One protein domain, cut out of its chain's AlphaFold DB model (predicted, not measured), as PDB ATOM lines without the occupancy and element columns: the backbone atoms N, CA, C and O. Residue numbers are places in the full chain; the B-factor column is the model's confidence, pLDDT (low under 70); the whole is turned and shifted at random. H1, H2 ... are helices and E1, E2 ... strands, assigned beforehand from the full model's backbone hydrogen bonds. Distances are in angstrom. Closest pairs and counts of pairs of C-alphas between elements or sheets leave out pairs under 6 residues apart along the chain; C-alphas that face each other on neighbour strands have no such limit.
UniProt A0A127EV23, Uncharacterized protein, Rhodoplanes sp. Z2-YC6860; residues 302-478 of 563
ATOM      1  N   ALA A 302     -30.221  25.873 -23.535       96.06
ATOM      2  CA  ALA A 302     -30.901  24.612 -23.838       96.06
ATOM      3  C   ALA A 302     -31.169  23.758 -22.584       96.06
ATOM      4  O   ALA A 302     -32.120  22.981 -22.570       96.06
ATOM      5  N   LEU A 303     -30.379  23.958 -21.522       97.25
ATOM      6  CA  LEU A 303     -30.455  23.220 -20.260       97.25
ATOM      7  C   LEU A 303     -31.317  23.901 -19.198       97.25
ATOM      8  O   LEU A 303     -31.256  23.542 -18.019       97.25
ATOM      9  N   LEU A 304     -32.073  24.927 -19.582       97.69
ATOM     10  CA  LEU A 304     -32.836  25.764 -18.667       97.69
ATOM     11  C   LEU A 304     -34.277  25.918 -19.153       97.69
ATOM     12  O   LEU A 304     -34.516  26.284 -20.301       97.69
ATOM     13  N   HIS A 305     -35.253  25.739 -18.259       97.12
ATOM     14  CA  HIS A 305     -36.659  26.014 -18.580       97.12
ATOM     15  C   HIS A 305     -36.911  27.505 -18.837       97.12
ATOM     16  O   HIS A 305     -37.705  27.866 -19.702       97.12
ATOM     17  N   ARG A 306     -36.249  28.389 -18.071       96.62
ATOM     18  CA  ARG A 306     -36.420  29.852 -18.156       96.62
ATOM     19  C   ARG A 306     -35.068  30.577 -18.074       96.62
ATOM     20  O   ARG A 306     -34.709  31.099 -17.014       96.62
ATOM     21  N   PRO A 307     -34.304  30.649 -19.182       96.50
ATOM     22  CA  PRO A 307     -32.933  31.164 -19.164       96.50
ATOM     23  C   PRO A 307     -32.797  32.635 -18.739       96.50
ATOM     24  O   PRO A 307     -31.798  33.016 -18.134       96.50
ATOM     25  N   SER A 308     -33.777  33.488 -19.052       95.50
ATOM     26  CA  SER A 308     -33.780  34.904 -18.645       95.50
ATOM     27  C   SER A 308     -33.845  35.059 -17.127       95.50
ATOM     28  O   SER A 308     -33.035  35.781 -16.546       95.50
ATOM     29  N   LEU A 309     -34.752  34.328 -16.479       95.44
ATOM     30  CA  LEU A 309     -34.885  34.341 -15.028       95.44
ATOM     31  C   LEU A 309     -33.651  33.754 -14.343       95.44
ATOM     32  O   LEU A 309     -33.173  34.327 -13.370       95.44
ATOM     33  N   TYR A 310     -33.114  32.650 -14.864       96.19
ATOM     34  CA  TYR A 310     -31.886  32.061 -14.337       96.19
ATOM     35  C   TYR A 310     -30.722  33.061 -14.369       96.19
ATOM     36  O   TYR A 310     -30.017  33.227 -13.375       96.19
ATOM     37  N   ARG A 311     -30.557  33.796 -15.480       94.38
ATOM     38  CA  ARG A 311     -29.548  34.862 -15.595       94.38
ATOM     39  C   ARG A 311     -29.777  35.987 -14.588       94.38
ATOM     40  O   ARG A 311     -28.814  36.416 -13.960       94.38
ATOM     41  N   LEU A 312     -31.023  36.427 -14.397       94.69
ATOM     42  CA  LEU A 312     -31.365  37.445 -13.402       94.69
ATOM     43  C   LEU A 312     -31.042  36.969 -11.979       94.69
ATOM     44  O   LEU A 312     -30.357  37.664 -11.235       94.69
ATOM     45  N   TRP A 313     -31.470  35.761 -11.610       95.31
ATOM     46  CA  TRP A 313     -31.157  35.153 -10.315       95.31
ATOM     47  C   TRP A 313     -29.641  35.018 -10.092       95.31
ATOM     48  O   TRP A 313     -29.134  35.331  -9.010       95.31
ATOM     49  N   ASN A 314     -28.902  34.619 -11.132       92.12
ATOM     50  CA  ASN A 314     -27.450  34.521 -11.093       92.12
ATOM     51  C   ASN A 314     -26.789  35.900 -10.890       92.12
ATOM     52  O   ASN A 314     -25.885  36.029 -10.062       92.12
ATOM     53  N   ALA A 315     -27.277  36.935 -11.584       90.56
ATOM     54  CA  ALA A 315     -26.812  38.318 -11.452       90.56
ATOM     55  C   ALA A 315     -27.099  38.913 -10.061       90.56
ATOM     56  O   ALA A 315     -26.293  39.678  -9.540       90.56
ATOM     57  N   LEU A 316     -28.192  38.499  -9.411       92.19
ATOM     58  CA  LEU A 316     -28.541  38.881  -8.034       92.19
ATOM     59  C   LEU A 316     -27.736  38.126  -6.954       92.19
ATOM     60  O   LEU A 316     -28.060  38.190  -5.763       92.19
ATOM     61  N   GLY A 317     -26.684  37.402  -7.347       90.75
ATOM     62  CA  GLY A 317     -25.755  36.746  -6.427       90.75
ATOM     63  C   GLY A 317     -26.210  35.373  -5.937       90.75
ATOM     64  O   GLY A 317     -25.740  34.927  -4.892       90.75
ATOM     65  N   ARG A 318     -27.107  34.695  -6.670       94.00
ATOM     66  CA  ARG A 318     -27.493  33.292  -6.418       94.00
ATOM     67  C   ARG A 318     -28.060  33.053  -5.010       94.00
ATOM     68  O   ARG A 318     -27.734  32.075  -4.338       94.00
ATOM     69  N   ARG A 319     -28.898  33.974  -4.520       95.19
ATOM     70  CA  ARG A 319     -29.464  33.893  -3.161       95.19
ATOM     71  C   ARG A 319     -30.390  32.677  -3.031       95.19
ATOM     72  O   ARG A 319     -31.405  32.593  -3.721       95.19
ATOM     73  N   SER A 320     -30.075  31.792  -2.087       94.81
ATOM     74  CA  SER A 320     -30.783  30.528  -1.821       94.81
ATOM     75  C   SER A 320     -32.267  30.712  -1.478       94.81
ATOM     76  O   SER A 320     -33.126  30.001  -1.988       94.81
ATOM     77  N   ARG A 321     -32.608  31.732  -0.679       95.62
ATOM     78  CA  ARG A 321     -34.011  32.041  -0.337       95.62
ATOM     79  C   ARG A 321     -34.850  32.412  -1.562       95.62
ATOM     80  O   ARG A 321     -35.995  31.991  -1.660       95.62
ATOM     81  N   ILE A 322     -34.276  33.188  -2.484       96.38
ATOM     82  CA  ILE A 322     -34.955  33.584  -3.727       96.38
ATOM     83  C   ILE A 322     -35.125  32.355  -4.615       96.38
ATOM     84  O   ILE A 322     -36.213  32.107  -5.116       96.38
ATOM     85  N   GLU A 323     -34.065  31.561  -4.760       96.88
ATOM     86  CA  GLU A 323     -34.101  30.312  -5.513       96.88
ATOM     87  C   GLU A 323     -35.215  29.378  -5.037       96.88
ATOM     88  O   GLU A 323     -36.025  28.953  -5.847       96.88
ATOM     89  N   HIS A 324     -35.294  29.104  -3.734       96.94
ATOM     90  CA  HIS A 324     -36.312  28.222  -3.168       96.94
ATOM     91  C   HIS A 324     -37.737  28.672  -3.531       96.94
ATOM     92  O   HIS A 324     -38.569  27.856  -3.924       96.94
ATOM     93  N   VAL A 325     -38.010  29.979  -3.454       97.12
ATOM     94  CA  VAL A 325     -39.309  30.556  -3.836       97.12
ATOM     95  C   VAL A 325     -39.563  30.411  -5.338       97.12
ATOM     96  O   VAL A 325     -40.660  30.018  -5.730       97.12
ATOM     97  N   LEU A 326     -38.561  30.690  -6.176       96.75
ATOM     98  CA  LEU A 326     -38.679  30.555  -7.630       96.75
ATOM     99  C   LEU A 326     -38.941  29.101  -8.035       96.75
ATOM    100  O   LEU A 326     -39.862  28.848  -8.808       96.75
ATOM    101  N   LEU A 327     -38.199  28.150  -7.467       97.00
ATOM    102  CA  LEU A 327     -38.372  26.722  -7.736       97.00
ATOM    103  C   LEU A 327     -39.753  26.221  -7.293       97.00
ATOM    104  O   LEU A 327     -40.381  25.438  -8.003       97.00
ATOM    105  N   LYS A 328     -40.261  26.718  -6.159       96.50
ATOM    106  CA  LYS A 328     -41.608  26.396  -5.671       96.50
ATOM    107  C   LYS A 328     -42.707  26.910  -6.600       96.50
ATOM    108  O   LYS A 328     -43.695  26.218  -6.815       96.50
ATOM    109  N   TRP A 329     -42.564  28.133  -7.112       96.88
ATOM    110  CA  TRP A 329     -43.590  28.766  -7.946       96.88
ATOM    111  C   TRP A 329     -43.553  28.285  -9.403       96.88
ATOM    112  O   TRP A 329     -44.587  28.231 -10.063       96.88
ATOM    113  N   MET A 330     -42.371  27.946  -9.920       95.81
ATOM    114  CA  MET A 330     -42.144  27.804 -11.364       95.81
ATOM    115  C   MET A 330     -41.678  26.419 -11.791       95.81
ATOM    116  O   MET A 330     -41.616  26.164 -12.996       95.81
ATOM    117  N   GLY A 331     -41.328  25.556 -10.838       96.88
ATOM    118  CA  GLY A 331     -40.639  24.301 -11.104       96.88
ATOM    119  C   GLY A 331     -39.115  24.465 -11.230       96.88
ATOM    120  O   GLY A 331     -38.573  25.534 -10.931       96.88
ATOM    121  N   PRO A 332     -38.408  23.403 -11.650       97.44
ATOM    122  CA  PRO A 332     -36.949  23.365 -11.669       97.44
ATOM    123  C   PRO A 332     -36.353  24.356 -12.673       97.44
ATOM    124  O   PRO A 332     -36.907  24.574 -13.756       97.44
ATOM    125  N   PHE A 333     -35.181  24.919 -12.365       97.69
ATOM    126  CA  PHE A 333     -34.454  25.709 -13.360       97.69
ATOM    127  C   PHE A 333     -33.919  24.824 -14.479       97.69
ATOM    128  O   PHE A 333     -34.019  25.200 -15.648       97.69
ATOM    129  N   SER A 334     -33.378  23.664 -14.119       98.00
ATOM    130  CA  SER A 334     -32.729  22.732 -15.031       98.00
ATOM    131  C   SER A 334     -33.732  22.044 -15.937       98.00
ATOM    132  O   SER A 334     -34.808  21.642 -15.503       98.00
ATOM    133  N   LYS A 335     -33.325  21.845 -17.183       97.56
ATOM    134  CA  LYS A 335     -34.007  21.056 -18.200       97.56
ATOM    135  C   LYS A 335     -32.974  20.084 -18.787       97.56
ATOM    136  O   LYS A 335     -32.210  20.502 -19.653       97.56
ATOM    137  N   PRO A 336     -32.875  18.840 -18.285       97.56
ATOM    138  CA  PRO A 336     -31.986  17.836 -18.867       97.56
ATOM    139  C   PRO A 336     -32.273  17.632 -20.360       97.56
ATOM    140  O   PRO A 336     -33.395  17.870 -20.813       97.56
ATOM    141  N   LEU A 337     -31.266  17.206 -21.125       97.12
ATOM    142  CA  LEU A 337     -31.379  17.058 -22.583       97.12
ATOM    143  C   LEU A 337     -32.268  15.871 -22.966       97.12
ATOM    144  O   LEU A 337     -33.024  15.959 -23.930       97.12
ATOM    145  N   ASN A 338     -32.213  14.785 -22.194       97.12
ATOM    146  CA  ASN A 338     -32.945  13.552 -22.471       97.12
ATOM    147  C   ASN A 338     -33.566  12.958 -21.195       97.12
ATOM    148  O   ASN A 338     -33.156  11.879 -20.764       97.12
ATOM    149  N   PRO A 339     -34.519  13.652 -20.548       96.44
ATOM    150  CA  PRO A 339     -35.059  13.222 -19.263       96.44
ATOM    151  C   PRO A 339     -35.683  11.824 -19.347       96.44
ATOM    152  O   PRO A 339     -36.467  11.522 -20.249       96.44
ATOM    153  N   ARG A 340     -35.349  10.969 -18.376       96.44
ATOM    154  CA  ARG A 340     -35.860   9.594 -18.253       96.44
ATOM    155  C   ARG A 340     -36.620   9.391 -16.936       96.44
ATOM    156  O   ARG A 340     -36.498  10.215 -16.029       96.44
ATOM    157  N   PRO A 341     -37.416   8.311 -16.816       96.81
ATOM    158  CA  PRO A 341     -38.061   7.948 -15.556       96.81
ATOM    159  C   PRO A 341     -37.057   7.731 -14.404       96.81
ATOM    160  O   PRO A 341     -35.891   7.424 -14.670       96.81
ATOM    161  N   PRO A 342     -37.505   7.839 -13.137       96.12
ATOM    162  CA  PRO A 342     -36.665   7.648 -11.954       96.12
ATOM    163  C   PRO A 342     -35.877   6.333 -11.950       96.12
ATOM    164  O   PRO A 342     -36.417   5.269 -12.255       96.12
ATOM    165  N   ARG A 343     -34.611   6.407 -11.523       94.81
ATOM    166  CA  ARG A 343     -33.732   5.265 -11.231       94.81
ATOM    167  C   ARG A 343     -33.148   5.380  -9.824       94.81
ATOM    168  O   ARG A 343     -33.019   6.478  -9.282       94.81
ATOM    169  N   SER A 344     -32.760   4.244  -9.252       91.81
ATOM    170  CA  SER A 344     -32.070   4.182  -7.958       91.81
ATOM    171  C   SER A 344     -30.568   4.468  -8.063       91.81
ATOM    172  O   SER A 344     -29.958   4.879  -7.077       91.81
ATOM    173  N   GLU A 345     -29.960   4.291  -9.239       95.44
ATOM    174  CA  GLU A 345     -28.535   4.533  -9.480       95.44
ATOM    175  C   GLU A 345     -28.298   5.168 -10.858       95.44
ATOM    176  O   GLU A 345     -28.934   4.810 -11.849       95.44
ATOM    177  N   TYR A 346     -27.360   6.112 -10.894       96.50
ATOM    178  CA  TYR A 346     -26.921   6.847 -12.073       96.50
ATOM    179  C   TYR A 346     -25.392   6.805 -12.127       96.50
ATOM    180  O   TYR A 346     -24.712   7.238 -11.188       96.50
ATOM    181  N   ASP A 347     -24.839   6.294 -13.225       95.62
ATOM    182  CA  ASP A 347     -23.402   6.337 -13.482       95.62
ATOM    183  C   ASP A 347     -23.031   7.667 -14.140       95.62
ATOM    184  O   ASP A 347     -23.128   7.832 -15.351       95.62
ATOM    185  N   LEU A 348     -22.605   8.636 -13.333       95.44
ATOM    186  CA  LEU A 348     -22.270   9.982 -13.802       95.44
ATOM    187  C   LEU A 348     -20.974  10.031 -14.617       95.44
ATOM    188  O   LEU A 348     -20.614  11.100 -15.086       95.44
ATOM    189  N   ARG A 349     -20.261   8.909 -14.780       93.81
ATOM    190  CA  ARG A 349     -19.116   8.798 -15.702       93.81
ATOM    191  C   ARG A 349     -19.562   8.712 -17.163       93.81
ATOM    192  O   ARG A 349     -18.759   8.978 -18.053       93.81
ATOM    193  N   ASP A 350     -20.817   8.332 -17.395       94.62
ATOM    194  CA  ASP A 350     -21.426   8.239 -18.716       94.62
ATOM    195  C   ASP A 350     -22.108   9.564 -19.090       94.62
ATOM    196  O   ASP A 350     -22.973  10.073 -18.371       94.62
ATOM    197  N   CYS A 351     -21.735  10.121 -20.241       96.50
ATOM    198  CA  CYS A 351     -22.321  11.355 -20.748       96.50
ATOM    199  C   CYS A 351     -23.815  11.204 -21.059       96.50
ATOM    200  O   CYS A 351     -24.574  12.147 -20.845       96.50
ATOM    201  N   ALA A 352     -24.259  10.024 -21.508       96.25
ATOM    202  CA  ALA A 352     -25.677   9.778 -21.743       96.25
ATOM    203  C   ALA A 352     -26.474   9.893 -20.438       96.25
ATOM    204  O   ALA A 352     -27.542  10.492 -20.423       96.25
ATOM    205  N   MET A 353     -25.919   9.410 -19.321       96.50
ATOM    206  CA  MET A 353     -26.533   9.556 -18.000       96.50
ATOM    207  C   MET A 353     -26.585  11.022 -17.548       96.50
ATOM    208  O   MET A 353     -27.578  11.463 -16.970       96.50
ATOM    209  N   ILE A 354     -25.535  11.797 -17.834       97.31
ATOM    210  CA  ILE A 354     -25.528  13.246 -17.601       97.31
ATOM    211  C   ILE A 354     -26.639  13.927 -18.408       97.31
ATOM    212  O   ILE A 354     -27.336  14.782 -17.868       97.31
ATOM    213  N   ASP A 355     -26.886  13.524 -19.654       97.69
ATOM    214  CA  ASP A 355     -27.984  14.078 -20.453       97.69
ATOM    215  C   ASP A 355     -29.367  13.817 -19.849       97.69
ATOM    216  O   ASP A 355     -30.273  14.633 -20.045       97.69
ATOM    217  N   GLU A 356     -29.537  12.728 -19.092       97.81
ATOM    218  CA  GLU A 356     -30.817  12.368 -18.477       97.81
ATOM    219  C   GLU A 356     -31.195  13.249 -17.285       97.81
ATOM    220  O   GLU A 356     -32.378  13.530 -17.084       97.81
ATOM    221  N   ILE A 357     -30.217  13.690 -16.488       97.75
ATOM    222  CA  ILE A 357     -30.496  14.357 -15.204       97.75
ATOM    223  C   ILE A 357     -29.777  15.690 -15.011       97.75
ATOM    224  O   ILE A 357     -30.151  16.460 -14.131       97.75
ATOM    225  N   ALA A 358     -28.741  16.012 -15.779       97.44
ATOM    226  CA  ALA A 358     -27.943  17.201 -15.517       97.44
ATOM    227  C   ALA A 358     -28.534  18.461 -16.158       97.44
ATOM    228  O   ALA A 358     -28.821  18.511 -17.354       97.44
ATOM    229  N   GLY A 359     -28.632  19.521 -15.361       96.94
ATOM    230  CA  GLY A 359     -28.865  20.889 -15.817       96.94
ATOM    231  C   GLY A 359     -27.565  21.580 -16.238       96.94
ATOM    232  O   GLY A 359     -26.616  20.900 -16.633       96.94
ATOM    233  N   PRO A 360     -27.477  22.919 -16.162       96.44
ATOM    234  CA  PRO A 360     -26.249  23.640 -16.488       96.44
ATOM    235  C   PRO A 360     -25.088  23.300 -15.538       96.44
ATOM    236  O   PRO A 360     -25.295  22.808 -14.428       96.44
ATOM    237  N   GLY A 361     -23.866  23.611 -15.967       94.38
ATOM    238  CA  GLY A 361     -22.649  23.621 -15.150       94.38
ATOM    239  C   GLY A 361     -21.786  22.364 -15.185       94.38
ATOM    240  O   GLY A 361     -20.893  22.208 -14.349       94.38
ATOM    241  N   TRP A 362     -22.037  21.489 -16.153       94.62
ATOM    242  CA  TRP A 362     -21.316  20.235 -16.344       94.62
ATOM    243  C   TRP A 362     -20.360  20.343 -17.523       94.62
ATOM    244  O   TRP A 362     -20.715  20.908 -18.556       94.62
ATOM    245  N   SER A 363     -19.161  19.802 -17.336       90.50
ATOM    246  CA  SER A 363     -18.065  19.826 -18.298       90.50
ATOM    247  C   SER A 363     -18.239  18.727 -19.357       90.50
ATOM    248  O   SER A 363     -19.277  18.656 -20.012       90.50
ATOM    249  N   TRP A 364     -17.245  17.861 -19.525       87.12
ATOM    250  CA  TRP A 364     -17.272  16.691 -20.400       87.12
ATOM    251  C   TRP A 364     -16.731  15.453 -19.663       87.12
ATOM    252  O   TRP A 364     -16.091  15.616 -18.613       87.12
ATOM    253  N   PRO A 365     -16.977  14.229 -20.174       87.69
ATOM    254  CA  PRO A 365     -16.438  13.024 -19.557       87.69
ATOM    255  C   PRO A 365     -14.913  13.008 -19.671       87.69
ATOM    256  O   PRO A 365     -14.344  13.389 -20.699       87.69
ATOM    257  N   GLU A 366     -14.233  12.582 -18.608       88.31
ATOM    258  CA  GLU A 366     -12.785  12.399 -18.666       88.31
ATOM    259  C   GLU A 366     -12.420  11.269 -19.645       88.31
ATOM    260  O   GLU A 366     -13.122  10.257 -19.681       88.31
ATOM    261  N   PRO A 367     -11.315  11.390 -20.408       87.50
ATOM    262  CA  PRO A 367     -10.902  10.366 -21.373       87.50
ATOM    263  C   PRO A 367     -10.721   8.961 -20.789       87.50
ATOM    264  O   PRO A 367     -10.922   7.975 -21.488       87.50
ATOM    265  N   ASP A 368     -10.346   8.872 -19.511       88.25
ATOM    266  CA  ASP A 368     -10.183   7.618 -18.766       88.25
ATOM    267  C   ASP A 368     -11.497   7.104 -18.150       88.25
ATOM    268  O   ASP A 368     -11.489   6.137 -17.388       88.25
ATOM    269  N   HIS A 369     -12.620   7.771 -18.433       87.88
ATOM    270  CA  HIS A 369     -13.941   7.493 -17.874       87.88
ATOM    271  C   HIS A 369     -13.953   7.425 -16.336       87.88
ATOM    272  O   HIS A 369     -14.747   6.698 -15.734       87.88
ATOM    273  N   SER A 370     -13.071   8.168 -15.660       88.62
ATOM    274  CA  SER A 370     -12.980   8.132 -14.194       88.62
ATOM    275  C   SER A 370     -14.097   8.925 -13.510       88.62
ATOM    276  O   SER A 370     -14.638   8.464 -12.496       88.62
ATOM    277  N   CYS A 371     -14.453  10.088 -14.065       90.94
ATOM    278  CA  CYS A 371     -15.465  11.016 -13.557       90.94
ATOM    279  C   CYS A 371     -15.959  11.991 -14.637       90.94
ATOM    280  O   CYS A 371     -15.385  12.093 -15.721       90.94
ATOM    281  N   PHE A 372     -16.979  12.767 -14.281       93.81
ATOM    282  CA  PHE A 372     -17.476  13.904 -15.044       93.81
ATOM    283  C   PHE A 372     -17.442  15.142 -14.154       93.81
ATOM    284  O   PHE A 372     -17.973  15.152 -13.039       93.81
ATOM    285  N   TRP A 373     -16.761  16.182 -14.622       93.25
ATOM    286  CA  TRP A 373     -16.527  17.372 -13.818       93.25
ATOM    287  C   TRP A 373     -17.675  18.370 -13.899       93.25
ATOM    288  O   TRP A 373     -18.257  18.584 -14.963       93.25
ATOM    289  N   THR A 374     -17.921  19.072 -12.799       93.81
ATOM    290  CA  THR A 374     -18.584  20.377 -12.850       93.81
ATOM    291  C   THR A 374     -17.561  21.473 -13.134       93.81
ATOM    292  O   THR A 374     -16.434  21.405 -12.640       93.81
ATOM    293  N   ASP A 375     -17.931  22.472 -13.939       90.75
ATOM    294  CA  ASP A 375     -17.003  23.527 -14.382       90.75
ATOM    295  C   ASP A 375     -17.547  24.956 -14.276       90.75
ATOM    296  O   ASP A 375     -16.919  25.898 -14.758       90.75
ATOM    297  N   ARG A 376     -18.696  25.150 -13.618       90.12
ATOM    298  CA  ARG A 376     -19.317  26.467 -13.412       90.12
ATOM    299  C   ARG A 376     -19.508  26.795 -11.939       90.12
ATOM    300  O   ARG A 376     -19.511  25.930 -11.070       90.12
ATOM    301  N   ILE A 377     -19.771  28.077 -11.697       91.56
ATOM    302  CA  ILE A 377     -20.148  28.618 -10.384       91.56
ATOM    303  C   ILE A 377     -21.462  28.043  -9.827       91.56
ATOM    304  O   ILE A 377     -21.746  28.181  -8.639       91.56
ATOM    305  N   ASP A 378     -22.276  27.432 -10.685       94.38
ATOM    306  CA  ASP A 378     -23.503  26.731 -10.327       94.38
ATOM    307  C   ASP A 378     -23.659  25.551 -11.288       94.38
ATOM    308  O   ASP A 378     -23.796  25.749 -12.497       94.38
ATOM    309  N   ALA A 379     -23.585  24.334 -10.749       96.50
ATOM    310  CA  ALA A 379     -23.827  23.101 -11.488       96.50
ATOM    311  C   ALA A 379     -25.029  22.368 -10.905       96.50
ATOM    312  O   ALA A 379     -25.136  22.246  -9.685       96.50
ATOM    313  N   ARG A 380     -25.945  21.899 -11.755       98.00
ATOM    314  CA  ARG A 380     -27.252  21.396 -11.308       98.00
ATOM    315  C   ARG A 380     -27.550  19.983 -11.774       98.00
ATOM    316  O   ARG A 380     -27.232  19.628 -12.904       98.00
ATOM    317  N   LEU A 381     -28.218  19.210 -10.930       98.38
ATOM    318  CA  LEU A 381     -28.842  17.930 -11.263       98.38
ATOM    319  C   LEU A 381     -30.331  18.039 -10.964       98.38
ATOM    320  O   LEU A 381     -30.690  18.374  -9.842       98.38
ATOM    321  N   LEU A 382     -31.180  17.728 -11.935       98.50
ATOM    322  CA  LEU A 382     -32.603  17.498 -11.746       98.50
ATOM    323  C   LEU A 382     -32.845  15.993 -11.669       98.50
ATOM    324  O   LEU A 382     -32.838  15.297 -12.679       98.50
ATOM    325  N   ILE A 383     -33.036  15.499 -10.452       98.31
ATOM    326  CA  ILE A 383     -33.150  14.072 -10.172       98.31
ATOM    327  C   ILE A 383     -34.639  13.724 -10.072       98.31
ATOM    328  O   ILE A 383     -35.304  14.219  -9.155       98.31
ATOM    329  N   PRO A 384     -35.179  12.897 -10.981       98.00
ATOM    330  CA  PRO A 384     -36.540  12.398 -10.863       98.00
ATOM    331  C   PRO A 384     -36.636  11.396  -9.701       98.00
ATOM    332  O   PRO A 384     -35.751  10.561  -9.508       98.00
ATOM    333  N   LEU A 385     -37.713  11.488  -8.918       97.12
ATOM    334  CA  LEU A 385     -37.974  10.650  -7.745       97.12
ATOM    335  C   LEU A 385     -39.179   9.744  -8.008       97.12
ATOM    336  O   LEU A 385     -40.133  10.148  -8.671       97.12
ATOM    337  N   SER A 386     -39.152   8.521  -7.479       94.25
ATOM    338  CA  SER A 386     -40.258   7.566  -7.631       94.25
ATOM    339  C   SER A 386     -41.505   7.956  -6.835       94.25
ATOM    340  O   SER A 386     -42.604   7.527  -7.174       94.25
ATOM    341  N   SER A 387     -41.349   8.752  -5.775       94.25
ATOM    342  CA  SER A 387     -42.433   9.165  -4.880       94.25
ATOM    343  C   SER A 387     -42.102  10.468  -4.137       94.25
ATOM    344  O   SER A 387     -40.998  11.007  -4.233       94.25
ATOM    345  N   LEU A 388     -43.084  11.006  -3.407       95.88
ATOM    346  CA  LEU A 388     -42.982  12.234  -2.609       95.88
ATOM    347  C   LEU A 388     -42.676  11.930  -1.134       95.88
ATOM    348  O   LEU A 388     -43.440  12.312  -0.248       95.88
ATOM    349  N   ASP A 389     -41.554  11.262  -0.882       95.50
ATOM    350  CA  ASP A 389     -41.117  10.834   0.455       95.50
ATOM    351  C   ASP A 389     -39.772  11.452   0.860       95.50
ATOM    352  O   ASP A 389     -39.198  12.280   0.146       95.50
ATOM    353  N   ASP A 390     -39.260  11.061   2.025       96.00
ATOM    354  CA  ASP A 390     -37.898  11.386   2.431       96.00
ATOM    355  C   ASP A 390     -36.901  10.531   1.638       96.00
ATOM    356  O   ASP A 390     -37.049   9.311   1.525       96.00
ATOM    357  N   HIS A 391     -35.865  11.171   1.097       96.25
ATOM    358  CA  HIS A 391     -34.871  10.515   0.254       96.25
ATOM    359  C   HIS A 391     -33.450  10.759   0.757       96.25
ATOM    360  O   HIS A 391     -33.079  11.875   1.125       96.25
ATOM    361  N   LEU A 392     -32.621   9.716   0.701       96.12
ATOM    362  CA  LEU A 392     -31.172   9.816   0.836       96.12
ATOM    363  C   LEU A 392     -30.535   9.783  -0.551       96.12
ATOM    364  O   LEU A 392     -30.650   8.796  -1.277       96.12
ATOM    365  N   ILE A 393     -29.830  10.855  -0.899       96.50
ATOM    366  CA  ILE A 393     -29.063  10.942  -2.142       96.50
ATOM    367  C   ILE A 393     -27.587  10.789  -1.808       96.50
ATOM    368  O   ILE A 393     -27.045  11.538  -0.999       96.50
ATOM    369  N   ILE A 394     -26.928   9.826  -2.442       95.25
ATOM    370  CA  ILE A 394     -25.504   9.554  -2.246       95.25
ATOM    371  C   ILE A 394     -24.772   9.941  -3.524       95.25
ATOM    372  O   ILE A 394     -24.874   9.244  -4.531       95.25
ATOM    373  N   LEU A 395     -24.028  11.046  -3.486       94.94
ATOM    374  CA  LEU A 395     -23.177  11.498  -4.586       94.94
ATOM    375  C   LEU A 395     -21.731  11.067  -4.328       94.94
ATOM    376  O   LEU A 395     -21.083  11.569  -3.413       94.94
ATOM    377  N   SER A 396     -21.213  10.142  -5.130       92.75
ATOM    378  CA  SER A 396     -19.823   9.684  -5.054       92.75
ATOM    379  C   SER A 396     -18.913  10.539  -5.930       92.75
ATOM    380  O   SER A 396     -19.200  10.749  -7.113       92.75
ATOM    381  N   LEU A 397     -17.788  10.976  -5.365       90.94
ATOM    382  CA  LEU A 397     -16.767  11.774  -6.046       90.94
ATOM    383  C   LEU A 397     -15.484  10.956  -6.275       90.94
ATOM    384  O   LEU A 397     -15.175  10.034  -5.516       90.94
ATOM    385  N   GLN A 398     -14.741  11.277  -7.334       88.62
ATOM    386  CA  GLN A 398     -13.409  10.720  -7.593       88.62
ATOM    387  C   GLN A 398     -12.359  11.412  -6.724       88.62
ATOM    388  O   GLN A 398     -12.462  12.608  -6.459       88.62
ATOM    389  N   ASP A 399     -11.325  10.667  -6.327       84.94
ATOM    390  CA  ASP A 399     -10.140  11.232  -5.677       84.94
ATOM    391  C   ASP A 399      -9.297  11.993  -6.708       84.94
ATOM    392  O   ASP A 399      -8.435  11.426  -7.383       84.94
ATOM    393  N   ARG A 400      -9.631  13.268  -6.920       82.94
ATOM    394  CA  ARG A 400      -8.900  14.195  -7.785       82.94
ATOM    395  C   ARG A 400      -8.852  15.570  -7.136       82.94
ATOM    396  O   ARG A 400      -9.821  16.021  -6.527       82.94
ATOM    397  N   VAL A 401      -7.719  16.245  -7.306       82.38
ATOM    398  CA  VAL A 401      -7.514  17.599  -6.793       82.38
ATOM    399  C   VAL A 401      -8.316  18.583  -7.637       82.38
ATOM    400  O   VAL A 401      -8.283  18.537  -8.865       82.38
ATOM    401  N   SER A 402      -9.033  19.470  -6.959       84.44
ATOM    402  CA  SER A 402      -9.813  20.546  -7.558       84.44
ATOM    403  C   SER A 402      -9.295  21.885  -7.054       84.44
ATOM    404  O   SER A 402      -9.057  22.037  -5.854       84.44
ATOM    405  N   ALA A 403      -9.161  22.869  -7.947       82.88
ATOM    406  CA  ALA A 403      -8.852  24.241  -7.550       82.88
ATOM    407  C   ALA A 403      -9.967  24.827  -6.664       82.88
ATOM    408  O   ALA A 403      -9.713  25.613  -5.751       82.88
ATOM    409  N   ASN A 404     -11.211  24.394  -6.884       85.94
ATOM    410  CA  ASN A 404     -12.369  24.802  -6.100       85.94
ATOM    411  C   ASN A 404     -12.597  23.819  -4.943       85.94
ATOM    412  O   ASN A 404     -13.532  23.017  -4.938       85.94
ATOM    413  N   ALA A 405     -11.719  23.887  -3.942       83.75
ATOM    414  CA  ALA A 405     -11.652  22.911  -2.857       83.75
ATOM    415  C   ALA A 405     -12.858  22.907  -1.897       83.75
ATOM    416  O   ALA A 405     -12.905  22.057  -1.014       83.75
ATOM    417  N   GLN A 406     -13.814  23.833  -2.012       91.00
ATOM    418  CA  GLN A 406     -15.024  23.856  -1.185       91.00
ATOM    419  C   GLN A 406     -16.265  24.004  -2.054       91.00
ATOM    420  O   GLN A 406     -16.325  24.898  -2.897       91.00
ATOM    421  N   ILE A 407     -17.268  23.162  -1.807       93.44
ATOM    422  CA  ILE A 407     -18.526  23.153  -2.553       93.44
ATOM    423  C   ILE A 407     -19.698  23.194  -1.576       93.44
ATOM    424  O   ILE A 407     -19.857  22.298  -0.746       93.44
ATOM    425  N   ASP A 408     -20.525  24.230  -1.700       96.44
ATOM    426  CA  ASP A 408     -21.827  24.327  -1.047       96.44
ATOM    427  C   ASP A 408     -22.856  23.532  -1.868       96.44
ATOM    428  O   ASP A 408     -22.975  23.718  -3.080       96.44
ATOM    429  N   ILE A 409     -23.601  22.644  -1.210       97.12
ATOM    430  CA  ILE A 409     -24.609  21.780  -1.833       97.12
ATOM    431  C   ILE A 409     -25.992  22.193  -1.337       97.12
ATOM    432  O   ILE A 409     -26.226  22.290  -0.129       97.12
ATOM    433  N   PHE A 410     -26.919  22.406  -2.270       98.19
ATOM    434  CA  PHE A 410     -28.307  22.764  -1.980       98.19
ATOM    435  C   PHE A 410     -29.262  21.757  -2.615       98.19
ATOM    436  O   PHE A 410     -28.962  21.224  -3.679       98.19
ATOM    437  N   ALA A 411     -30.422  21.553  -1.991       98.19
ATOM    438  CA  ALA A 411     -31.554  20.824  -2.550       98.19
ATOM    439  C   ALA A 411     -32.753  21.771  -2.637       98.19
ATOM    440  O   ALA A 411     -33.156  22.351  -1.626       98.19
ATOM    441  N   ASN A 412     -33.289  21.976  -3.841       98.00
ATOM    442  CA  ASN A 412     -34.385  22.912  -4.117       98.00
ATOM    443  C   ASN A 412     -34.163  24.298  -3.476       98.00
ATOM    444  O   ASN A 412     -35.044  24.875  -2.833       98.00
ATOM    445  N   GLY A 413     -32.937  24.815  -3.610       96.62
ATOM    446  CA  GLY A 413     -32.516  26.106  -3.065       96.62
ATOM    447  C   GLY A 413     -32.273  26.143  -1.554       96.62
ATOM    448  O   GLY A 413     -31.883  27.186  -1.039       96.62
ATOM    449  N   VAL A 414     -32.442  25.040  -0.819       97.81
ATOM    450  CA  VAL A 414     -32.124  24.960   0.617       97.81
ATOM    451  C   VAL A 414     -30.729  24.386   0.814       97.81
ATOM    452  O   VAL A 414     -30.396  23.353   0.243       97.81
ATOM    453  N   PHE A 415     -29.905  25.058   1.619       97.69
ATOM    454  CA  PHE A 415     -28.553  24.593   1.932       97.69
ATOM    455  C   PHE A 415     -28.610  23.268   2.697       97.69
ATOM    456  O   PHE A 415     -29.287  23.184   3.719       97.69
ATOM    457  N   ILE A 416     -27.889  22.260   2.206       96.81
ATOM    458  CA  ILE A 416     -27.808  20.934   2.823       96.81
ATOM    459  C   ILE A 416     -26.482  20.771   3.553       96.81
ATOM    460  O   ILE A 416     -26.457  20.444   4.736       96.81
ATOM    461  N   THR A 417     -25.370  20.969   2.846       95.38
ATOM    462  CA  THR A 417     -24.039  20.723   3.402       95.38
ATOM    463  C   THR A 417     -22.954  21.442   2.611       95.38
ATOM    464  O   THR A 417     -23.175  21.891   1.485       95.38
ATOM    465  N   ARG A 418     -21.761  21.516   3.199       93.94
ATOM    466  CA  ARG A 418     -20.527  21.945   2.540       93.94
ATOM    467  C   ARG A 418     -19.558  20.774   2.496       93.94
ATOM    468  O   ARG A 418     -19.317  20.130   3.515       93.94
ATOM    469  N   LYS A 419     -18.950  20.533   1.335       89.81
ATOM    470  CA  LYS A 419     -17.894  19.529   1.175       89.81
ATOM    471  C   LYS A 419     -16.555  20.191   0.877       89.81
ATOM    472  O   LYS A 419     -16.473  21.050   0.004       89.81
ATOM    473  N   HIS A 420     -15.513  19.751   1.578       87.88
ATOM    474  CA  HIS A 420     -14.124  20.092   1.282       87.88
ATOM    475  C   HIS A 420     -13.484  18.970   0.448       87.88
ATOM    476  O   HIS A 420     -13.599  17.801   0.814       87.88
ATOM    477  N   LEU A 421     -12.828  19.326  -0.657       79.75
ATOM    478  CA  LEU A 421     -12.194  18.429  -1.635       79.75
ATOM    479  C   LEU A 421     -10.649  18.447  -1.572       79.75
ATOM    480  O   LEU A 421      -9.997  17.852  -2.418       79.75
ATOM    481  N   GLY A 422     -10.053  19.167  -0.612       62.00
ATOM    482  CA  GLY A 422      -8.623  19.521  -0.616       62.00
ATOM    483  C   GLY A 422      -7.632  18.518  -0.001       62.00
ATOM    484  O   GLY A 422      -6.434  18.769  -0.056       62.00
ATOM    485  N   ALA A 423      -8.077  17.404   0.582       55.62
ATOM    486  CA  ALA A 423      -7.187  16.348   1.079       55.62
ATOM    487  C   ALA A 423      -7.379  15.093   0.219       55.62
ATOM    488  O   ALA A 423      -8.502  14.864  -0.214       55.62
ATOM    489  N   ARG A 424      -6.319  14.301  -0.030       51.16
ATOM    490  CA  ARG A 424      -6.410  12.974  -0.680       51.16
ATOM    491  C   ARG A 424      -7.570  12.201  -0.050       51.16
ATOM    492  O   ARG A 424      -7.486  11.800   1.110       51.16
ATOM    493  N   LEU A 425      -8.670  12.072  -0.778       49.47
ATOM    494  CA  LEU A 425      -9.903  11.491  -0.276       49.47
ATOM    495  C   LEU A 425      -9.993  10.097  -0.872       49.47
ATOM    496  O   LEU A 425     -10.428   9.934  -2.009       49.47
ATOM    497  N   ALA A 426      -9.679   9.078  -0.069       47.28
ATOM    498  CA  ALA A 426     -10.272   7.761  -0.287       47.28
ATOM    499  C   ALA A 426     -11.778   7.970  -0.552       47.28
ATOM    500  O   ALA A 426     -12.436   8.651   0.234       47.28
ATOM    501  N   SER A 427     -12.265   7.509  -1.713       58.25
ATOM    502  CA  SER A 427     -13.538   7.890  -2.356       58.25
ATOM    503  C   SER A 427     -14.548   8.612  -1.449       58.25
ATOM    504  O   SER A 427     -15.234   7.989  -0.634       58.25
ATOM    505  N   ALA A 428     -14.678   9.930  -1.596       71.50
ATOM    506  CA  ALA A 428     -15.627  10.694  -0.801       71.50
ATOM    507  C   ALA A 428     -17.048  10.531  -1.353       71.50
ATOM    508  O   ALA A 428     -17.362  11.015  -2.440       71.50
ATOM    509  N   ALA A 429     -17.924   9.894  -0.582       83.56
ATOM    510  CA  ALA A 429     -19.362  10.001  -0.787       83.56
ATOM    511  C   ALA A 429     -19.918  11.220  -0.028       83.56
ATOM    512  O   ALA A 429     -19.511  11.526   1.098       83.56
ATOM    513  N   CYS A 430     -20.851  11.926  -0.656       88.56
ATOM    514  CA  CYS A 430     -21.681  12.957  -0.054       88.56
ATOM    515  C   CYS A 430     -23.080  12.380   0.159       88.56
ATOM    516  O   CYS A 430     -23.810  12.170  -0.807       88.56
ATOM    517  N   CYS A 431     -23.442  12.137   1.416       92.56
ATOM    518  CA  CYS A 431     -24.788  11.733   1.808       92.56
ATOM    519  C   CYS A 431     -25.639  12.986   2.035       92.56
ATOM    520  O   CYS A 431     -25.344  13.791   2.918       92.56
ATOM    521  N   LEU A 432     -26.672  13.166   1.220       94.81
ATOM    522  CA  LEU A 432     -27.552  14.327   1.225       94.81
ATOM    523  C   LEU A 432     -28.943  13.877   1.651       94.81
ATOM    524  O   LEU A 432     -29.584  13.087   0.956       94.81
ATOM    525  N   MET A 433     -29.401  14.387   2.789       96.12
ATOM    526  CA  MET A 433     -30.745  14.110   3.269       96.12
ATOM    527  C   MET A 433     -31.740  15.122   2.714       96.12
ATOM    528  O   MET A 433     -31.635  16.318   2.989       96.12
ATOM    529  N   VAL A 434     -32.692  14.627   1.926       97.19
ATOM    530  CA  VAL A 434     -33.736  15.415   1.279       97.19
ATOM    531  C   VAL A 434     -35.084  15.008   1.869       97.19
ATOM    532  O   VAL A 434     -35.724  14.083   1.369       97.19
ATOM    533  N   PRO A 435     -35.535  15.677   2.945       96.94
ATOM    534  CA  PRO A 435     -36.843  15.393   3.503       96.94
ATOM    535  C   PRO A 435     -37.944  15.885   2.562       96.94
ATOM    536  O   PRO A 435     -37.795  16.913   1.892       96.94
ATOM    537  N   ARG A 436     -39.095  15.217   2.599       97.06
ATOM    538  CA  ARG A 436     -40.300  15.484   1.807       97.06
ATOM    539  C   ARG A 436     -40.686  16.961   1.783       97.06
ATOM    540  O   ARG A 436     -41.110  17.472   0.754       97.06
ATOM    541  N   ARG A 437     -40.506  17.681   2.896       96.56
ATOM    542  CA  ARG A 437     -40.815  19.123   3.006       96.56
ATOM    543  C   ARG A 437     -40.001  20.029   2.069       96.56
ATOM    544  O   ARG A 437     -40.373  21.184   1.890       96.56
ATOM    545  N   LEU A 438     -38.877  19.547   1.535       96.31
ATOM    546  CA  LEU A 438     -38.069  20.268   0.544       96.31
ATOM    547  C   LEU A 438     -38.514  19.985  -0.895       96.31
ATOM    548  O   LEU A 438     -38.033  20.649  -1.811       96.31
ATOM    549  N   LEU A 439     -39.399  19.012  -1.108       97.31
ATOM    550  CA  LEU A 439     -39.868  18.611  -2.428       97.31
ATOM    551  C   LEU A 439     -41.077  19.452  -2.852       97.31
ATOM    552  O   LEU A 439     -41.989  19.704  -2.066       97.31
ATOM    553  N   PHE A 440     -41.092  19.863  -4.119       95.69
ATOM    554  CA  PHE A 440     -42.220  20.575  -4.742       95.69
ATOM    555  C   PHE A 440     -42.973  19.713  -5.766       95.69
ATOM    556  O   PHE A 440     -43.953  20.150  -6.358       95.69
ATOM    557  N   GLY A 441     -42.493  18.493  -5.984       95.75
ATOM    558  CA  GLY A 441     -42.970  17.519  -6.955       95.75
ATOM    559  C   GLY A 441     -42.103  16.258  -6.868       95.75
ATOM    560  O   GLY A 441     -41.216  16.208  -6.010       95.75
ATOM    561  N   PRO A 442     -42.340  15.238  -7.713       96.44
ATOM    562  CA  PRO A 442     -41.583  13.980  -7.725       96.44
ATOM    563  C   PRO A 442     -40.181  14.167  -8.339       96.44
ATOM    564  O   PRO A 442     -39.769  13.472  -9.264       96.44
ATOM    565  N   TRP A 443     -39.459  15.178  -7.867       97.81
ATOM    566  CA  TRP A 443     -38.135  15.563  -8.318       97.81
ATOM    567  C   TRP A 443     -37.431  16.388  -7.242       97.81
ATOM    568  O   TRP A 443     -38.056  17.058  -6.412       97.81
ATOM    569  N   VAL A 444     -36.107  16.392  -7.304       98.25
ATOM    570  CA  VAL A 444     -35.260  17.287  -6.521       98.25
ATOM    571  C   VAL A 444     -34.167  17.856  -7.406       98.25
ATOM    572  O   VAL A 444     -33.509  17.138  -8.155       98.25
ATOM    573  N   GLU A 445     -33.976  19.166  -7.318       98.44
ATOM    574  CA  GLU A 445     -32.872  19.856  -7.959       98.44
ATOM    575  C   GLU A 445     -31.725  20.040  -6.963       98.44
ATOM    576  O   GLU A 445     -31.849  20.768  -5.974       98.44
ATOM    577  N   ILE A 446     -30.604  19.370  -7.223       98.38
ATOM    578  CA  ILE A 446     -29.367  19.504  -6.457       98.38
ATOM    579  C   ILE A 446     -28.463  20.509  -7.157       98.38
ATOM    580  O   ILE A 446     -28.117  20.316  -8.321       98.38
ATOM    581  N   SER A 447     -28.043  21.559  -6.450       97.88
ATOM    582  CA  SER A 447     -27.064  22.522  -6.965       97.88
ATOM    583  C   SER A 447     -25.741  22.425  -6.212       97.88
ATOM    584  O   SER A 447     -25.730  22.458  -4.979       97.88
ATOM    585  N   LEU A 448     -24.641  22.371  -6.956       96.88
ATOM    586  CA  LEU A 448     -23.262  22.328  -6.486       96.88
ATOM    587  C   LEU A 448     -22.609  23.687  -6.773       96.88
ATOM    588  O   LEU A 448     -22.496  24.085  -7.934       96.88
ATOM    589  N   ARG A 449     -22.202  24.407  -5.722       95.56
ATOM    590  CA  ARG A 449     -21.682  25.781  -5.814       95.56
ATOM    591  C   ARG A 449     -20.289  25.900  -5.198       95.56
ATOM    592  O   ARG A 449     -20.181  25.894  -3.970       95.56
ATOM    593  N   PRO A 450     -19.227  26.019  -6.007       92.56
ATOM    594  CA  PRO A 450     -17.878  26.246  -5.496       92.56
ATOM    595  C   PRO A 450     -17.752  27.590  -4.758       92.56
ATOM    596  O   PRO A 450     -18.350  28.593  -5.163       92.56
ATOM    597  N   ARG A 451     -16.975  27.624  -3.665       89.06
ATOM    598  CA  ARG A 451     -16.781  28.825  -2.833       89.06
ATOM    599  C   ARG A 451     -15.345  28.938  -2.271       89.06
ATOM    600  O   ARG A 451     -15.029  28.235  -1.319       89.06
ATOM    601  N   PRO A 452     -14.503  29.868  -2.761       85.06
ATOM    602  CA  PRO A 452     -14.733  30.726  -3.924       85.06
ATOM    603  C   PRO A 452     -14.800  29.902  -5.216       85.06
ATOM    604  O   PRO A 452     -14.330  28.769  -5.259       85.06
ATOM    605  N   TYR A 453     -15.377  30.486  -6.266       84.69
ATOM    606  CA  TYR A 453     -15.216  29.964  -7.619       84.69
ATOM    607  C   TYR A 453     -14.027  30.656  -8.276       84.69
ATOM    608  O   TYR A 453     -14.056  31.872  -8.469       84.69
ATOM    609  N   LEU A 454     -12.992  29.885  -8.593       79.81
ATOM    610  CA  LEU A 454     -11.748  30.365  -9.199       79.81
ATOM    611  C   LEU A 454     -11.773  30.306 -10.734       79.81
ATOM    612  O   LEU A 454     -10.905  30.883 -11.382       79.81
ATOM    613  N   GLY A 455     -12.794  29.673 -11.322       66.12
ATOM    614  CA  GLY A 455     -12.941  29.440 -12.764       66.12
ATOM    615  C   GLY A 455     -13.279  30.660 -13.617       66.12
ATOM    616  O   GLY A 455     -13.906  30.525 -14.661       66.12
ATOM    617  N   ALA A 456     -12.911  31.859 -13.173       58.12
ATOM    618  CA  ALA A 456     -13.011  33.071 -13.982       58.12
ATOM    619  C   ALA A 456     -11.797  33.261 -14.919       58.12
ATOM    620  O   ALA A 456     -11.725  34.290 -15.591       58.12
ATOM    621  N   SER A 457     -10.851  32.310 -14.923       53.16
ATOM    622  CA  SER A 457      -9.654  32.294 -15.772       53.16
ATOM    623  C   SER A 457      -9.806  31.321 -16.951       53.16
ATOM    624  O   SER A 457     -10.595  30.381 -16.881       53.16
ATOM    625  N   GLU A 458      -9.042  31.535 -18.026       53.66
ATOM    626  CA  GLU A 458      -9.025  30.673 -19.223       53.66
ATOM    627  C   GLU A 458      -8.457  29.266 -18.964       53.66
ATOM    628  O   GLU A 458      -8.608  28.359 -19.791       53.66
ATOM    629  N   ASP A 459      -7.815  29.051 -17.812       66.12
ATOM    630  CA  ASP A 459      -7.304  27.742 -17.444       66.12
ATOM    631  C   ASP A 459      -8.437  26.842 -16.938       66.12
ATOM    632  O   ASP A 459      -8.959  27.012 -15.828       66.12
ATOM    633  N   ARG A 460      -8.757  25.818 -17.740       72.06
ATOM    634  CA  ARG A 460      -9.692  24.741 -17.399       72.06
ATOM    635  C   ARG A 460      -9.450  24.216 -15.986       72.06
ATOM    636  O   ARG A 460     -10.425  24.003 -15.270       72.06
ATOM    637  N   SER A 461      -8.194  24.032 -15.572       72.50
ATOM    638  CA  SER A 461      -7.847  23.453 -14.268       72.50
ATOM    639  C   SER A 461      -8.439  24.250 -13.094       72.50
ATOM    640  O   SER A 461      -8.868  23.671 -12.095       72.50
ATOM    641  N   THR A 462      -8.562  25.570 -13.259       80.62
ATOM    642  CA  THR A 462      -9.130  26.484 -12.257       80.62
ATOM    643  C   THR A 462     -10.659  26.479 -12.234       80.62
ATOM    644  O   THR A 462     -11.266  26.812 -11.214       80.62
ATOM    645  N   ALA A 463     -11.297  26.083 -13.340       84.75
ATOM    646  CA  ALA A 463     -12.750  26.013 -13.466       84.75
ATOM    647  C   ALA A 463     -13.342  24.701 -12.935       84.75
ATOM    648  O   ALA A 463     -14.470  24.702 -12.431       84.75
ATOM    649  N   LEU A 464     -12.586  23.599 -12.999       89.31
ATOM    650  CA  LEU A 464     -13.033  22.296 -12.507       89.31
ATOM    651  C   LEU A 464     -13.337  22.347 -11.004       89.31
ATOM    652  O   LEU A 464     -12.560  22.882 -10.212       89.31
ATOM    653  N   SER A 465     -14.498  21.816 -10.618       90.31
ATOM    654  CA  SER A 465     -15.017  21.879  -9.250       90.31
ATOM    655  C   SER A 465     -15.246  20.495  -8.639       90.31
ATOM    656  O   SER A 465     -14.407  20.050  -7.861       90.31
ATOM    657  N   ALA A 466     -16.338  19.799  -8.966       91.75
ATOM    658  CA  ALA A 466     -16.657  18.475  -8.419       91.75
ATOM    659  C   ALA A 466     -16.412  17.370  -9.461       91.75
ATOM    660  O   ALA A 466     -17.051  17.415 -10.513       91.75
ATOM    661  N   PRO A 467     -15.573  16.354  -9.183       92.94
ATOM    662  CA  PRO A 467     -15.389  15.204 -10.066       92.94
ATOM    663  C   PRO A 467     -16.416  14.110  -9.747       92.94
ATOM    664  O   PRO A 467     -16.131  13.151  -9.025       92.94
ATOM    665  N   ALA A 468     -17.643  14.261 -10.239       93.88
ATOM    666  CA  ALA A 468     -18.731  13.342  -9.926       93.88
ATOM    667  C   ALA A 468     -18.566  11.992 -10.643       93.88
ATOM    668  O   ALA A 468     -18.135  11.934 -11.793       93.88
ATOM    669  N   ARG A 469     -18.912  10.891  -9.965       93.94
ATOM    670  CA  ARG A 469     -18.805   9.531 -10.527       93.94
ATOM    671  C   ARG A 469     -20.114   8.780 -10.548       93.94
ATOM    672  O   ARG A 469     -20.447   8.161 -11.544       93.94
ATOM    673  N   ARG A 470     -20.822   8.763  -9.424       94.94
ATOM    674  CA  ARG A 470     -22.069   8.014  -9.275       94.94
ATOM    675  C   ARG A 470     -23.023   8.783  -8.400       94.94
ATOM    676  O   ARG A 470     -22.592   9.507  -7.502       94.94
ATOM    677  N   LEU A 471     -24.302   8.576  -8.644       96.94
ATOM    678  CA  LEU A 471     -25.367   9.076  -7.802       96.94
ATOM    679  C   LEU A 471     -26.333   7.939  -7.500       96.94
ATOM    680  O   LEU A 471     -26.759   7.233  -8.407       96.94
ATOM    681  N   ARG A 472     -26.675   7.763  -6.226       95.50
ATOM    682  CA  ARG A 472     -27.709   6.822  -5.784       95.50
ATOM    683  C   ARG A 472     -28.835   7.568  -5.100       95.50
ATOM    684  O   ARG A 472     -28.577   8.521  -4.367       95.50
ATOM    685  N   VAL A 473     -30.058   7.115  -5.329       95.62
ATOM    686  CA  VAL A 473     -31.280   7.652  -4.731       95.62
ATOM    687  C   VAL A 473     -31.953   6.528  -3.964       95.62
ATOM    688  O   VAL A 473     -32.303   5.499  -4.539       95.62
ATOM    689  N   LEU A 474     -32.126   6.730  -2.662       92.56
ATOM    690  CA  LEU A 474     -32.776   5.782  -1.767       92.56
ATOM    691  C   LEU A 474     -34.011   6.446  -1.165       92.56
ATOM    692  O   LEU A 474     -33.903   7.525  -0.583       92.56
ATOM    693  N   ASN A 475     -35.172   5.803  -1.286       92.75
ATOM    694  CA  ASN A 475     -36.359   6.188  -0.528       92.75
ATOM    695  C   ASN A 475     -36.225   5.626   0.897       92.75
ATOM    696  O   ASN A 475     -36.025   4.424   1.070       92.75
ATOM    697  N   LEU A 476     -36.321   6.492   1.909       88.56
ATOM    698  CA  LEU A 476     -36.138   6.104   3.308       88.56
ATOM    699  C   LEU A 476     -37.249   5.202   3.851       88.56
ATOM    700  O   LEU A 476     -36.986   4.434   4.770       88.56
ATOM    701  N   GLN A 477     -38.455   5.250   3.286       83.06
ATOM    702  CA  GLN A 477     -39.534   4.331   3.670       83.06
ATOM    703  C   GLN A 477     -39.221   2.892   3.249       83.06
ATOM    704  O   GLN A 477     -39.576   1.953   3.956       83.06
ATOM    705  N   ASN A 478     -38.462   2.735   2.163       73.19
ATOM    706  CA  ASN A 478     -38.051   1.442   1.621       73.19
ATOM    707  C   ASN A 478     -36.613   1.077   2.033       73.19
ATOM    708  O   ASN A 478     -36.036   0.132   1.496       73.19
TER     709      ASN A 478
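AT A GLANCE: This is residues 302 to 478 of the 563 residues of an uncharacterized protein of Rhodoplanes sp. Z2-YC6860 (UniProt A0A127EV23). Two strongly twisted antiparallel sheets lie face to face as a sandwich, a branched one of E1, E2, E3, E5, E8 and E10 and one in the order E4 - E9 - E6 - E7. H3 packs at one side of the sandwich by E2, E1 and E4, while H2 only grazes the four-strand sheet and H1 lies beyond H2. The nested antiparallel pairs E3 with E10, E4 with E9, E5 with E8 and E6 with E7 make a jelly roll, one long hairpin wound over both sheets. The printed part has 177 residues, with four named helices and ten named strands in the order H1 H2 E1 H3 E2 E3 E4 E5 E6 E7 E8 E9 H4 E10, class mixed. It is compact, with a radius of gyration of the C-alphas of 15.1 A and spans of 38 by 38 by 28 A.

IN THESE COORDINATES: Find C-alpha 467 at (-15.389, 15.204, -10.066); from there E10, residues 467 to 475, runs 24.7 A to C-alpha 475 at (-36.359, 6.188, -0.528). Its sheet also holds E1, 345 to 347, E2, 362 to 365, E3, 372 to 374, E5, 391 to 397 and 19.2 A long, and E8, 429 to 434. In the other sheet look for E4, 379 to 384, E9, 443 to 450 and 23.1 A long, E6, 406 to 411, and E7, 414 to 420. The helices are H1, 307 to 315, beginning at C-alpha 307 (-32.933, 31.164, -19.164), H2, 320 to 330 and 15.1 A long, H3, 351 to 357, and H4, 460 to 463.

HOW THE PARTS SIT: Beside E10, E1 and E3 lie on one side and E5 on the other side; look at N 346 and O 471, 2.8 A, N 372 and O 468, 2.9 A, and N 394 and O 472, 2.9 A. E8 is E5's other neighbour, with N 393 and O 432 at 2.9 A, and the hairpin E2 and E3 has N 363 and O 373 at 2.8 A. In the other sheet find N 381 and O 446, 2.8 A, for E4 and E9, N 408 and O 449, 2.8 A, for E9 and E6, and N 409 and O 417, 2.8 A, for the hairpin E6 and E7. The sheets' facing parts are 9.2 A centre to centre. H3 is on the branched sheet at a height of 6.9 A, and its closest C-alphas to E4 are Ile 357 and Leu 382, 5.1 A. H1 and H2 are close but not clearly touching, Trp 313 to Glu 323 at 7.4 A between C-alphas. H4 is on neither sheet, only just so for the branched one, with 4 pairs of C-alphas within 10 A. Every O i to N i+4 pair is within hydrogen-bond range in H1, H2 and H3; H4 is too short for one.

THE WHOLE: The two C-alphas farthest apart, Glu 458 and Gln 477, are 46.4 A apart. The printed part has no cut, and its long link is H2 to E1, with 14 residues. Mean pLDDT of the printed part is 91.0; look for values under 70 at residues 422 to 427 and 455 to 459 of this model.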